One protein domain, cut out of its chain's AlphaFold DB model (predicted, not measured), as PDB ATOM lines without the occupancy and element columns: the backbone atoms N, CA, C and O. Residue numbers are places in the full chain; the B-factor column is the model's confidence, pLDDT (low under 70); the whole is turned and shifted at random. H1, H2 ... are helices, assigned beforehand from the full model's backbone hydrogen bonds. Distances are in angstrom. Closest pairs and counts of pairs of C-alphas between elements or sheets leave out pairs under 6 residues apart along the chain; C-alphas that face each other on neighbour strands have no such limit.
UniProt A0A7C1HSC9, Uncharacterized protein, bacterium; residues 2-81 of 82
ATOM      1  N   ILE A   2      24.733  10.072  20.745       81.38
ATOM      2  CA  ILE A   2      24.497   8.808  21.502       81.38
ATOM      3  C   ILE A   2      23.129   8.168  21.194       81.38
ATOM      4  O   ILE A   2      23.027   6.949  21.110       81.38
ATOM      5  N   HIS A   3      22.102   8.991  20.957       88.00
ATOM      6  CA  HIS A   3      20.773   8.536  20.541       88.00
ATOM      7  C   HIS A   3      20.812   7.795  19.197       88.00
ATOM      8  O   HIS A   3      20.257   6.712  19.086       88.00
ATOM      9  N   GLN A   4      21.524   8.335  18.204       90.75
ATOM     10  CA  GLN A   4      21.665   7.706  16.885       90.75
ATOM     11  C   GLN A   4      22.442   6.391  16.974       90.75
ATOM     12  O   GLN A   4      22.048   5.402  16.374       90.75
ATOM     13  N   VAL A   5      23.511   6.350  17.779       93.50
ATOM     14  CA  VAL A   5      24.265   5.109  18.026       93.50
ATOM     15  C   VAL A   5      23.362   4.036  18.637       93.50
ATOM     16  O   VAL A   5      23.402   2.887  18.204       93.50
ATOM     17  N   ARG A   6      22.536   4.412  19.623       94.00
ATOM     18  CA  ARG A   6      21.562   3.514  20.254       94.00
ATOM     19  C   ARG A   6      20.555   2.981  19.235       94.00
ATOM     20  O   ARG A   6      20.375   1.776  19.156       94.00
ATOM     21  N   GLU A   7      19.935   3.868  18.463       94.62
ATOM     22  CA  GLU A   7      18.909   3.517  17.477       94.62
ATOM     23  C   GLU A   7      19.449   2.572  16.393       94.62
ATOM     24  O   GLU A   7      18.837   1.549  16.094       94.62
ATOM     25  N   LEU A   8      20.639   2.858  15.860       95.38
ATOM     26  CA  LEU A   8      21.275   2.018  14.845       95.38
ATOM     27  C   LEU A   8      21.669   0.640  15.391       95.38
ATOM     28  O   LEU A   8      21.450  -0.359  14.715       95.38
ATOM     29  N   ALA A   9      22.195   0.570  16.616       94.44
ATOM     30  CA  ALA A   9      22.553  -0.699  17.257       94.44
ATOM     31  C   ALA A   9      21.331  -1.530  17.708       94.44
ATOM     32  O   ALA A   9      21.456  -2.734  17.948       94.44
ATOM     33  N   GLU A  10      20.155  -0.913  17.855       95.00
ATOM     34  CA  GLU A  10      18.888  -1.632  18.047       95.00
ATOM     35  C   GLU A  10      18.346  -2.177  16.727       95.00
ATOM     36  O   GLU A  10      17.836  -3.295  16.693       95.00
ATOM     37  N   LYS A  11      18.459  -1.388  15.655       95.56
ATOM     38  CA  LYS A  11      17.823  -1.664  14.364       95.56
ATOM     39  C   LYS A  11      18.611  -2.618  13.467       95.56
ATOM     40  O   LYS A  11      17.994  -3.355  12.707       95.56
ATOM     41  N   PHE A  12      19.938  -2.585  13.536       96.31
ATOM     42  CA  PHE A  12      20.819  -3.313  12.625       96.31
ATOM     43  C   PHE A  12      21.751  -4.267  13.379       96.31
ATOM     44  O   PHE A  12      22.172  -3.992  14.505       96.31
ATOM     45  N   SER A  13      22.090  -5.383  12.740       96.62
ATOM     46  CA  SER A  13      23.143  -6.309  13.176       96.62
ATOM     47  C   SER A  13      24.546  -5.734  12.959       96.62
ATOM     48  O   SER A  13      24.722  -4.752  12.232       96.62
ATOM     49  N   HIS A  14      25.562  -6.346  13.582       97.06
ATOM     50  CA  HIS A  14      26.957  -5.928  13.394       97.06
ATOM     51  C   HIS A  14      27.339  -5.950  11.909       97.06
ATOM     52  O   HIS A  14      27.819  -4.949  11.382       97.06
ATOM     53  N   ASP A  15      27.024  -7.044  11.216       97.12
ATOM     54  CA  ASP A  15      27.371  -7.224   9.806       97.12
ATOM     55  C   ASP A  15      26.656  -6.226   8.882       97.12
ATOM     56  O   ASP A  15      27.212  -5.798   7.871       97.12
ATOM     57  N   GLU A  16      25.411  -5.846   9.190       97.31
ATOM     58  CA  GLU A  16      24.699  -4.803   8.438       97.31
ATOM     59  C   GLU A  16      25.364  -3.437   8.594       97.31
ATOM     60  O   GLU A  16      25.490  -2.699   7.615       97.31
ATOM     61  N   LEU A  17      25.820  -3.118   9.805       96.88
ATOM     62  CA  LEU A  17      26.499  -1.860  10.092       96.88
ATOM     63  C   LEU A  17      27.871  -1.802   9.415       96.88
ATOM     64  O   LEU A  17      28.182  -0.777   8.813       96.88
ATOM     65  N   GLU A  18      28.642  -2.892   9.422       97.38
ATOM     66  CA  GLU A  18      29.920  -2.980   8.692       97.38
ATOM     67  C   GLU A  18      29.719  -2.782   7.184       97.38
ATOM     68  O   GLU A  18      30.379  -1.939   6.580       97.38
ATOM     69  N   ARG A  19      28.710  -3.430   6.581       96.94
ATOM     70  CA  ARG A  19      28.374  -3.195   5.164       96.94
ATOM     71  C   ARG A  19      28.025  -1.736   4.872       96.94
ATOM     72  O   ARG A  19      28.325  -1.231   3.791       96.94
ATOM     73  N   CYS A  20      27.366  -1.052   5.803       95.75
ATOM     74  CA  CYS A  20      27.057   0.367   5.658       95.75
ATOM     75  C   CYS A  20      28.294   1.262   5.782       95.75
ATOM     76  O   CYS A  20      28.371   2.266   5.075       95.75
ATOM     77  N   ILE A  21      29.260   0.902   6.630       95.38
ATOM     78  CA  ILE A  21      30.554   1.590   6.720       95.38
ATOM     79  C   ILE A  21      31.311   1.436   5.399       95.38
ATOM     80  O   ILE A  21      31.725   2.443   4.824       95.38
ATOM     81  N   ASP A  22      31.405   0.212   4.876       96.25
ATOM     82  CA  ASP A  22      32.100  -0.080   3.618       96.25
ATOM     83  C   ASP A  22      31.504   0.701   2.442       96.25
ATOM     84  O   ASP A  22      32.235   1.331   1.676       96.25
ATOM     85  N   ARG A  23      30.167   0.741   2.329       94.88
ATOM     86  CA  ARG A  23      29.489   1.550   1.301       94.88
ATOM     87  C   ARG A  23      29.705   3.045   1.494       94.88
ATOM     88  O   ARG A  23      29.980   3.742   0.523       94.88
ATOM     89  N   GLN A  24      29.650   3.552   2.727       94.88
ATOM     90  CA  GLN A  24      29.901   4.972   2.975       94.88
ATOM     91  C   GLN A  24      31.324   5.379   2.570       94.88
ATOM     92  O   GLN A  24      31.515   6.486   2.070       94.88
ATOM     93  N   ILE A  25      32.312   4.502   2.773       93.31
ATOM     94  CA  ILE A  25      33.711   4.745   2.402       93.31
ATOM     95  C   ILE A  25      33.918   4.603   0.889       93.31
ATOM     96  O   ILE A  25      34.589   5.440   0.290       93.31
ATOM     97  N   GLY A  26      33.355   3.563   0.268       93.31
ATOM     98  CA  GLY A  26      33.568   3.265  -1.150       93.31
ATOM     99  C   GLY A  26      32.702   4.087  -2.106       93.31
ATOM    100  O   GLY A  26      33.186   4.567  -3.126       93.31
ATOM    101  N   GLU A  27      31.422   4.258  -1.780       92.31
ATOM    102  CA  GLU A  27      30.406   4.885  -2.639       92.31
ATOM    103  C   GLU A  27      30.012   6.290  -2.154       92.31
ATOM    104  O   GLU A  27      29.287   7.008  -2.840       92.31
ATOM    105  N   GLY A  28      30.444   6.692  -0.954       89.06
ATOM    106  CA  GLY A  28      30.059   7.967  -0.343       89.06
ATOM    107  C   GLY A  28      28.626   8.002   0.199       89.06
ATOM    108  O   GLY A  28      28.204   9.030   0.732       89.06
ATOM    109  N   THR A  29      27.877   6.900   0.090       90.00
ATOM    110  CA  THR A  29      26.481   6.790   0.535       90.00
ATOM    111  C   THR A  29      26.229   5.448   1.216       90.00
ATOM    112  O   THR A  29      26.930   4.471   0.968       90.00
ATOM    113  N   ASN A  30      25.228   5.375   2.096       92.31
ATOM    114  CA  ASN A  30      24.826   4.126   2.742       92.31
ATOM    115  C   ASN A  30      23.336   4.153   3.149       92.31
ATOM    116  O   ASN A  30      22.779   5.230   3.369       92.31
ATOM    117  N   PRO A  31      22.685   2.984   3.289       89.62
ATOM    118  CA  PRO A  31      21.269   2.905   3.651       89.62
ATOM    119  C   PRO A  31      20.995   2.963   5.165       89.62
ATOM    120  O   PRO A  31      19.836   3.067   5.563       89.62
ATOM    121  N   CYS A  32      22.020   2.860   6.018       88.81
ATOM    122  CA  CYS A  32      21.840   2.793   7.469       88.81
ATOM    123  C   CYS A  32      21.647   4.173   8.104       88.81
ATOM    124  O   CYS A  32      20.852   4.312   9.031       88.81
ATOM    125  N   CYS A  33      22.390   5.189   7.653       81.88
ATOM    126  CA  CYS A  33      22.368   6.522   8.247       81.88
ATOM    127  C   CYS A  33      22.901   7.589   7.280       81.88
ATOM    128  O   CYS A  33      23.916   7.381   6.625       81.88
ATOM    129  N   LEU A  34      22.267   8.761   7.255       76.44
ATOM    130  CA  LEU A  34      22.755   9.946   6.549       76.44
ATOM    131  C   LEU A  34      23.045  11.034   7.585       76.44
ATOM    132  O   LEU A  34      22.121  11.535   8.228       76.44
ATOM    133  N   CYS A  35      24.322  11.370   7.773       82.25
ATOM    134  CA  CYS A  35      24.738  12.524   8.573       82.25
ATOM    135  C   CYS A  35      25.281  13.640   7.676       82.25
ATOM    136  O   CYS A  35      25.412  13.484   6.463       82.25
ATOM    137  N   SER A  36      25.598  14.775   8.295       82.00
ATOM    138  CA  SER A  36      26.026  16.003   7.619       82.00
ATOM    139  C   SER A  36      27.324  15.822   6.828       82.00
ATOM    140  O   SER A  36      27.518  16.462   5.797       82.00
ATOM    141  N   THR A  37      28.220  14.956   7.310       89.25
ATOM    142  CA  THR A  37      29.494  14.642   6.656       89.25
ATOM    143  C   THR A  37      29.741  13.136   6.600       89.25
ATOM    144  O   THR A  37      29.212  12.362   7.407       89.25
ATOM    145  N   ALA A  38      30.583  12.709   5.655       89.06
ATOM    146  CA  ALA A  38      31.016  11.317   5.553       89.06
ATOM    147  C   ALA A  38      31.743  10.857   6.830       89.06
ATOM    148  O   ALA A  38      31.482   9.763   7.322       89.06
ATOM    149  N   GLU A  39      32.587  11.716   7.413       90.69
ATOM    150  CA  GLU A  39      33.299  11.426   8.662       90.69
ATOM    151  C   GLU A  39      32.335  11.241   9.841       90.69
ATOM    152  O   GLU A  39      32.453  10.276  10.598       90.69
ATOM    153  N   GLU A  40      31.341  12.122   9.980       91.44
ATOM    154  CA  GLU A  40      30.323  12.001  11.025       91.44
ATOM    155  C   GLU A  40      29.512  10.708  10.859       91.44
ATOM    156  O   GLU A  40      29.268   9.997  11.839       91.44
ATOM    157  N   THR A  41      29.166  10.373   9.614       92.38
ATOM    158  CA  THR A  41      28.432   9.152   9.265       92.38
ATOM    159  C   THR A  41      29.223   7.903   9.652       92.38
ATOM    160  O   THR A  41      28.717   7.069  10.401       92.38
ATOM    161  N   VAL A  42      30.486   7.800   9.223       93.31
ATOM    162  CA  VAL A  42      31.366   6.671   9.568       93.31
ATOM    163  C   VAL A  42      31.558   6.586  11.082       93.31
ATOM    164  O   VAL A  42      31.397   5.520  11.663       93.31
ATOM    165  N   ASN A  43      31.807   7.706  11.761       93.31
ATOM    166  CA  ASN A  43      31.979   7.740  13.213       93.31
ATOM    167  C   ASN A  43      30.756   7.190  13.971       93.31
ATOM    168  O   ASN A  43      30.908   6.461  14.954       93.31
ATOM    169  N   ILE A  44      29.539   7.531  13.540       94.44
ATOM    170  CA  ILE A  44      28.304   7.029  14.155       94.44
ATOM    171  C   ILE A  44      28.101   5.543  13.842       94.44
ATOM    172  O   ILE A  44      27.822   4.775  14.768       94.44
ATOM    173  N   LEU A  45      28.282   5.130  12.584       95.50
ATOM    174  CA  LEU A  45      28.140   3.731  12.171       95.50
ATOM    175  C   LEU A  45      29.146   2.824  12.888       95.50
ATOM    176  O   LEU A  45      28.744   1.806  13.443       95.50
ATOM    177  N   SER A  46      30.415   3.225  12.992       95.75
ATOM    178  CA  SER A  46      31.450   2.458  13.697       95.75
ATOM    179  C   SER A  46      31.134   2.295  15.184       95.75
ATOM    180  O   SER A  46      31.324   1.224  15.759       95.75
ATOM    181  N   LYS A  47      30.595   3.338  15.827       96.12
ATOM    182  CA  LYS A  47      30.150   3.262  17.227       96.12
ATOM    183  C   LYS A  47      28.956   2.327  17.397       96.12
ATOM    184  O   LYS A  47      28.933   1.557  18.357       96.12
ATOM    185  N   ALA A  48      27.978   2.392  16.493       96.69
ATOM    186  CA  ALA A  48      26.816   1.509  16.511       96.69
ATOM    187  C   ALA A  48      27.229   0.051  16.282       96.69
ATOM    188  O   ALA A  48      26.825  -0.825  17.046       96.69
ATOM    189  N   SER A  49      28.100  -0.185  15.297       97.56
ATOM    190  CA  SER A  49      28.651  -1.499  14.970       97.56
ATOM    191  C   SER A  49      29.362  -2.111  16.172       97.56
ATOM    192  O   SER A  49      29.065  -3.236  16.579       97.56
ATOM    193  N   TRP A  50      30.229  -1.331  16.825       97.31
ATOM    194  CA  TRP A  50      30.924  -1.770  18.029       97.31
ATOM    195  C   TRP A  50      29.946  -2.152  19.143       97.31
ATOM    196  O   TRP A  50      30.054  -3.235  19.712       97.31
ATOM    197  N   VAL A  51      28.957  -1.301  19.439       96.94
ATOM    198  CA  VAL A  51      27.938  -1.578  20.466       96.94
ATOM    199  C   VAL A  51      27.194  -2.873  20.157       96.94
ATOM    200  O   VAL A  51      27.027  -3.704  21.051       96.94
ATOM    201  N   ARG A  52      26.793  -3.065  18.898       97.12
ATOM    202  CA  ARG A  52      26.062  -4.249  18.461       97.12
ATOM    203  C   ARG A  52      26.896  -5.521  18.594       97.12
ATOM    204  O   ARG A  52      26.428  -6.487  19.196       97.12
ATOM    205  N   LYS A  53      28.163  -5.484  18.175       97.56
ATOM    206  CA  LYS A  53      29.121  -6.584  18.348       97.56
ATOM    207  C   LYS A  53      29.268  -7.007  19.809       97.56
ATOM    208  O   LYS A  53      29.318  -8.200  20.108       97.56
ATOM    209  N   GLN A  54      29.310  -6.054  20.745       96.88
ATOM    210  CA  GLN A  54      29.425  -6.379  22.173       96.88
ATOM    211  C   GLN A  54      28.223  -7.177  22.692       96.88
ATOM    212  O   GLN A  54      28.395  -8.002  23.585       96.88
ATOM    213  N   ILE A  55      27.028  -6.917  22.160       96.06
ATOM    214  CA  ILE A  55      25.800  -7.626  22.537       96.06
ATOM    215  C   ILE A  55      25.782  -9.010  21.886       96.06
ATOM    216  O   ILE A  55      25.590 -10.006  22.573       96.06
ATOM    217  N   GLU A  56      26.038  -9.083  20.578       96.56
ATOM    218  CA  GLU A  56      25.988 -10.334  19.807       96.56
ATOM    219  C   GLU A  56      27.033 -11.359  20.265       96.56
ATOM    220  O   GLU A  56      26.764 -12.555  20.287       96.56
ATOM    221  N   THR A  57      28.204 -10.894  20.704       95.88
ATOM    222  CA  THR A  57      29.260 -11.755  21.269       95.88
ATOM    223  C   THR A  57      29.043 -12.112  22.743       95.88
ATOM    224  O   THR A  57      29.863 -12.816  23.327       95.88
ATOM    225  N   GLY A  58      27.996 -11.586  23.388       94.00
ATOM    226  CA  GLY A  58      27.739 -11.776  24.820       94.00
ATOM    227  C   GLY A  58      28.701 -11.027  25.750       94.00
ATOM    228  O   GLY A  58      28.602 -11.146  26.970       94.00
ATOM    229  N   THR A  59      29.614 -10.211  25.211       94.56
ATOM    230  CA  THR A  59      30.568  -9.419  26.006       94.56
ATOM    231  C   THR A  59      29.862  -8.358  26.858       94.56
ATOM    232  O   THR A  59      30.378  -7.928  27.894       94.56
ATOM    233  N   SER A  60      28.684  -7.897  26.434       94.94
ATOM    234  CA  SER A  60      27.801  -7.017  27.196       94.94
ATOM    235  C   SER A  60      26.397  -7.620  27.267       94.94
ATOM    236  O   SER A  60      25.841  -7.947  26.224       94.94
ATOM    237  N   PRO A  61      25.790  -7.715  28.462       92.12
ATOM    238  CA  PRO A  61      24.495  -8.375  28.638       92.12
ATOM    239  C   PRO A  61      23.311  -7.541  28.127       92.12
ATOM    240  O   PRO A  61      22.216  -8.066  27.955       92.12
ATOM    241  N   SER A  62      23.503  -6.239  27.898       94.94
ATOM    242  CA  SER A  62      22.461  -5.348  27.395       94.94
ATOM    243  C   SER A  62      23.033  -4.231  26.527       94.94
ATOM    244  O   SER A  62      24.219  -3.887  26.612       94.94
ATOM    245  N   LEU A  63      22.155  -3.602  25.743       93.12
ATOM    246  CA  LEU A  63      22.476  -2.398  24.984       93.12
ATOM    247  C   LEU A  63      22.968  -1.259  25.880       93.12
ATOM    248  O   LEU A  63      23.943  -0.584  25.554       93.12
ATOM    249  N   THR A  64      22.327  -1.065  27.030       94.38
ATOM    250  CA  THR A  64      22.714  -0.030  27.991       94.38
ATOM    251  C   THR A  64      24.132  -0.264  28.510       94.38
ATOM    252  O   THR A  64      24.917   0.680  28.599       94.38
ATOM    253  N   ASP A  65      24.502  -1.512  28.804       95.62
ATOM    254  CA  ASP A  65      25.856  -1.843  29.262       95.62
ATOM    255  C   ASP A  65      26.898  -1.658  28.162       95.62
ATOM    256  O   ASP A  65      27.972  -1.106  28.413       95.62
ATOM    257  N   ALA A  66      26.572  -2.042  26.927       95.81
ATOM    258  CA  ALA A  66      27.428  -1.784  25.777       95.81
ATOM    259  C   ALA A  66      27.642  -0.273  25.555       95.81
ATOM    260  O   ALA A  66      28.783   0.171  25.424       95.81
ATOM    261  N   LEU A  67      26.586   0.545  25.625       94.81
ATOM    262  CA  LEU A  67      26.682   2.006  25.509       94.81
ATOM    263  C   LEU A  67      27.497   2.640  26.644       94.81
ATOM    264  O   LEU A  67      28.295   3.547  26.393       94.81
ATOM    265  N   ARG A  68      27.363   2.154  27.886       94.12
ATOM    266  CA  ARG A  68      28.206   2.611  29.008       94.12
ATOM    267  C   ARG A  68      29.678   2.307  28.761       94.12
ATOM    268  O   ARG A  68      30.521   3.174  28.990       94.12
ATOM    269  N   LYS A  69      29.999   1.104  28.273       94.38
ATOM    270  CA  LYS A  69      31.381   0.734  27.931       94.38
ATOM    271  C   LYS A  69      31.930   1.594  26.795       94.38
ATOM    272  O   LYS A  69      33.076   2.032  26.892       94.38
ATOM    273  N   LEU A  70      31.116   1.891  25.780       94.06
ATOM    274  CA  LEU A  70      31.490   2.812  24.708       94.06
ATOM    275  C   LEU A  70      31.836   4.194  25.279       94.06
ATOM    276  O   LEU A  70      32.923   4.711  25.029       94.06
ATOM    277  N   ALA A  71      30.953   4.761  26.106       92.31
ATOM    278  CA  ALA A  71      31.172   6.062  26.735       92.31
ATOM    279  C   ALA A  71      32.436   6.081  27.612       92.31
ATOM    280  O   ALA A  71      33.210   7.038  27.564       92.31
ATOM    281  N   ALA A  72      32.686   5.015  28.379       92.00
ATOM    282  CA  ALA A  72      33.907   4.869  29.169       92.00
ATOM    283  C   ALA A  72      35.165   4.801  28.287       92.00
ATOM    284  O   ALA A  72      36.178   5.414  28.615       92.00
ATOM    285  N   SER A  73      35.093   4.098  27.152       89.62
ATOM    286  CA  SER A  73      36.184   4.021  26.176       89.62
ATOM    287  C   SER A  73      36.508   5.389  25.578       89.62
ATOM    288  O   SER A  73      37.663   5.809  25.576       89.62
ATOM    289  N   MET A  74      35.479   6.136  25.172       87.81
ATOM    290  CA  MET A  74      35.639   7.486  24.632       87.81
ATOM    291  C   MET A  74      36.282   8.441  25.644       87.81
ATOM    292  O   MET A  74      37.196   9.179  25.283       87.81
ATOM    293  N   ARG A  75      35.862   8.392  26.918       88.12
ATOM    294  CA  ARG A  75      36.451   9.223  27.982       88.12
ATOM    295  C   ARG A  75      37.945   8.960  28.159       88.12
ATOM    296  O   ARG A  75      38.704   9.917  28.273       88.12
ATOM    297  N   ARG A  76      38.369   7.691  28.128       85.94
ATOM    298  CA  ARG A  76      39.793   7.326  28.224       85.94
ATOM    299  C   ARG A  76      40.606   7.941  27.090       85.94
ATOM    300  O   ARG A  76      41.600   8.601  27.355       85.94
ATOM    301  N   ILE A  77      40.132   7.812  25.852       79.25
ATOM    302  CA  ILE A  77      40.823   8.353  24.672       79.25
ATOM    303  C   ILE A  77      40.957   9.882  24.765       79.25
ATOM    304  O   ILE A  77      42.028  10.420  24.504       79.25
ATOM    305  N   THR A  78      39.916  10.586  25.221       62.66
ATOM    306  CA  THR A  78      39.973  12.050  25.406       62.66
ATOM    307  C   THR A  78      40.873  12.506  26.560       62.66
ATOM    308  O   THR A  78      41.269  13.666  26.595       62.66
ATOM    309  N   GLN A  79      41.191  11.624  27.514       58.03
ATOM    310  CA  GLN A  79      42.050  11.934  28.662       58.03
ATOM    311  C   GLN A  79      43.529  11.613  28.415       58.03
ATOM    312  O   GLN A  79      44.381  12.213  29.058       58.03
ATOM    313  N   THR A  80      43.842  10.713  27.482       52.31
ATOM    314  CA  THR A  80      45.224  10.349  27.113       52.31
ATOM    315  C   THR A  80      45.894  11.373  26.181       52.31
ATOM    316  O   THR A  80      47.089  11.284  25.938       52.31
ATOM    317  N   GLY A  81      45.151  12.361  25.675       50.53
ATOM    318  CA  GLY A  81      45.680  13.458  24.850       50.53
ATOM    319  C   GLY A  81      46.036  14.741  25.614       50.53
ATOM    320  O   GLY A  81      46.065  15.799  24.988       50.53
TER     321      GLY A  81
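AT A GLANCE: This is residues 2 to 81 of the 82 residues of an uncharacterized protein of bacterium (UniProt A0A7C1HSC9). Two helices, H3 and H4, meet as a V where H3 ends and H4 begins; H2 packs alongside H3 as a hairpin, and the short H1 crosses H3 and packs on the first residues of H4. H3 is in the middle of the four helices, and residues 72 to 81, of which 72 to 79 belong to H4, stick out as a free arm. The printed part has 80 residues with four named helices, in the order H1 H2 H3 H4, and no named strand: it is all helix. It is compact, with a radius of gyration of the C-alphas of 12.5 A and spans of 32 by 31 by 18 A.

HOW THE PARTS SIT: H1, residues 2 to 11, touches residues 44 to 52 of H3, residues 38 to 56, at a steep tilt of 56 degrees; the closest C-alphas, those of Val 5 and Ala 48, are 4.7 A apart. H2, residues 14 to 26, is near H1, and the two meet only through their link. H2 and H3 form a helical hairpin at a shallow tilt of 18 degrees, opposite ways, closest at the C-alphas of His 14 and Ser 49, 5.0 A apart. H4, residues 63 to 79, touches H3 with residues 63 to 70 alone, at a steep tilt of 52 degrees; the C-alphas of Val 51 and Ala 66 come closest, at 5.3 A. H4 touches H1 with residues 63 to 67 alone, closest at the C-alphas of Arg 6 and Leu 67, 7.5 A apart. H2 and H4 are apart. In H1, H2, H3 and H4 every O i to N i+4 pair is within hydrogen-bond range.

IN THESE COORDINATES: H1 begins at C-alpha 2, (24.497, 8.808, 21.502). H2 is 18.4 A long, H3 26.4 A and H4 24.5 A. H4 ends at C-alpha 79, (42.050, 11.934, 28.662).

THE WHOLE: The C-alphas farthest apart, those of Glu 27 and Pro 61, are 34.5 A apart. The printed part has no cut, and the link from H2 to H3, 11 residues, is long. Residues 78 to 81 have pLDDT under 70.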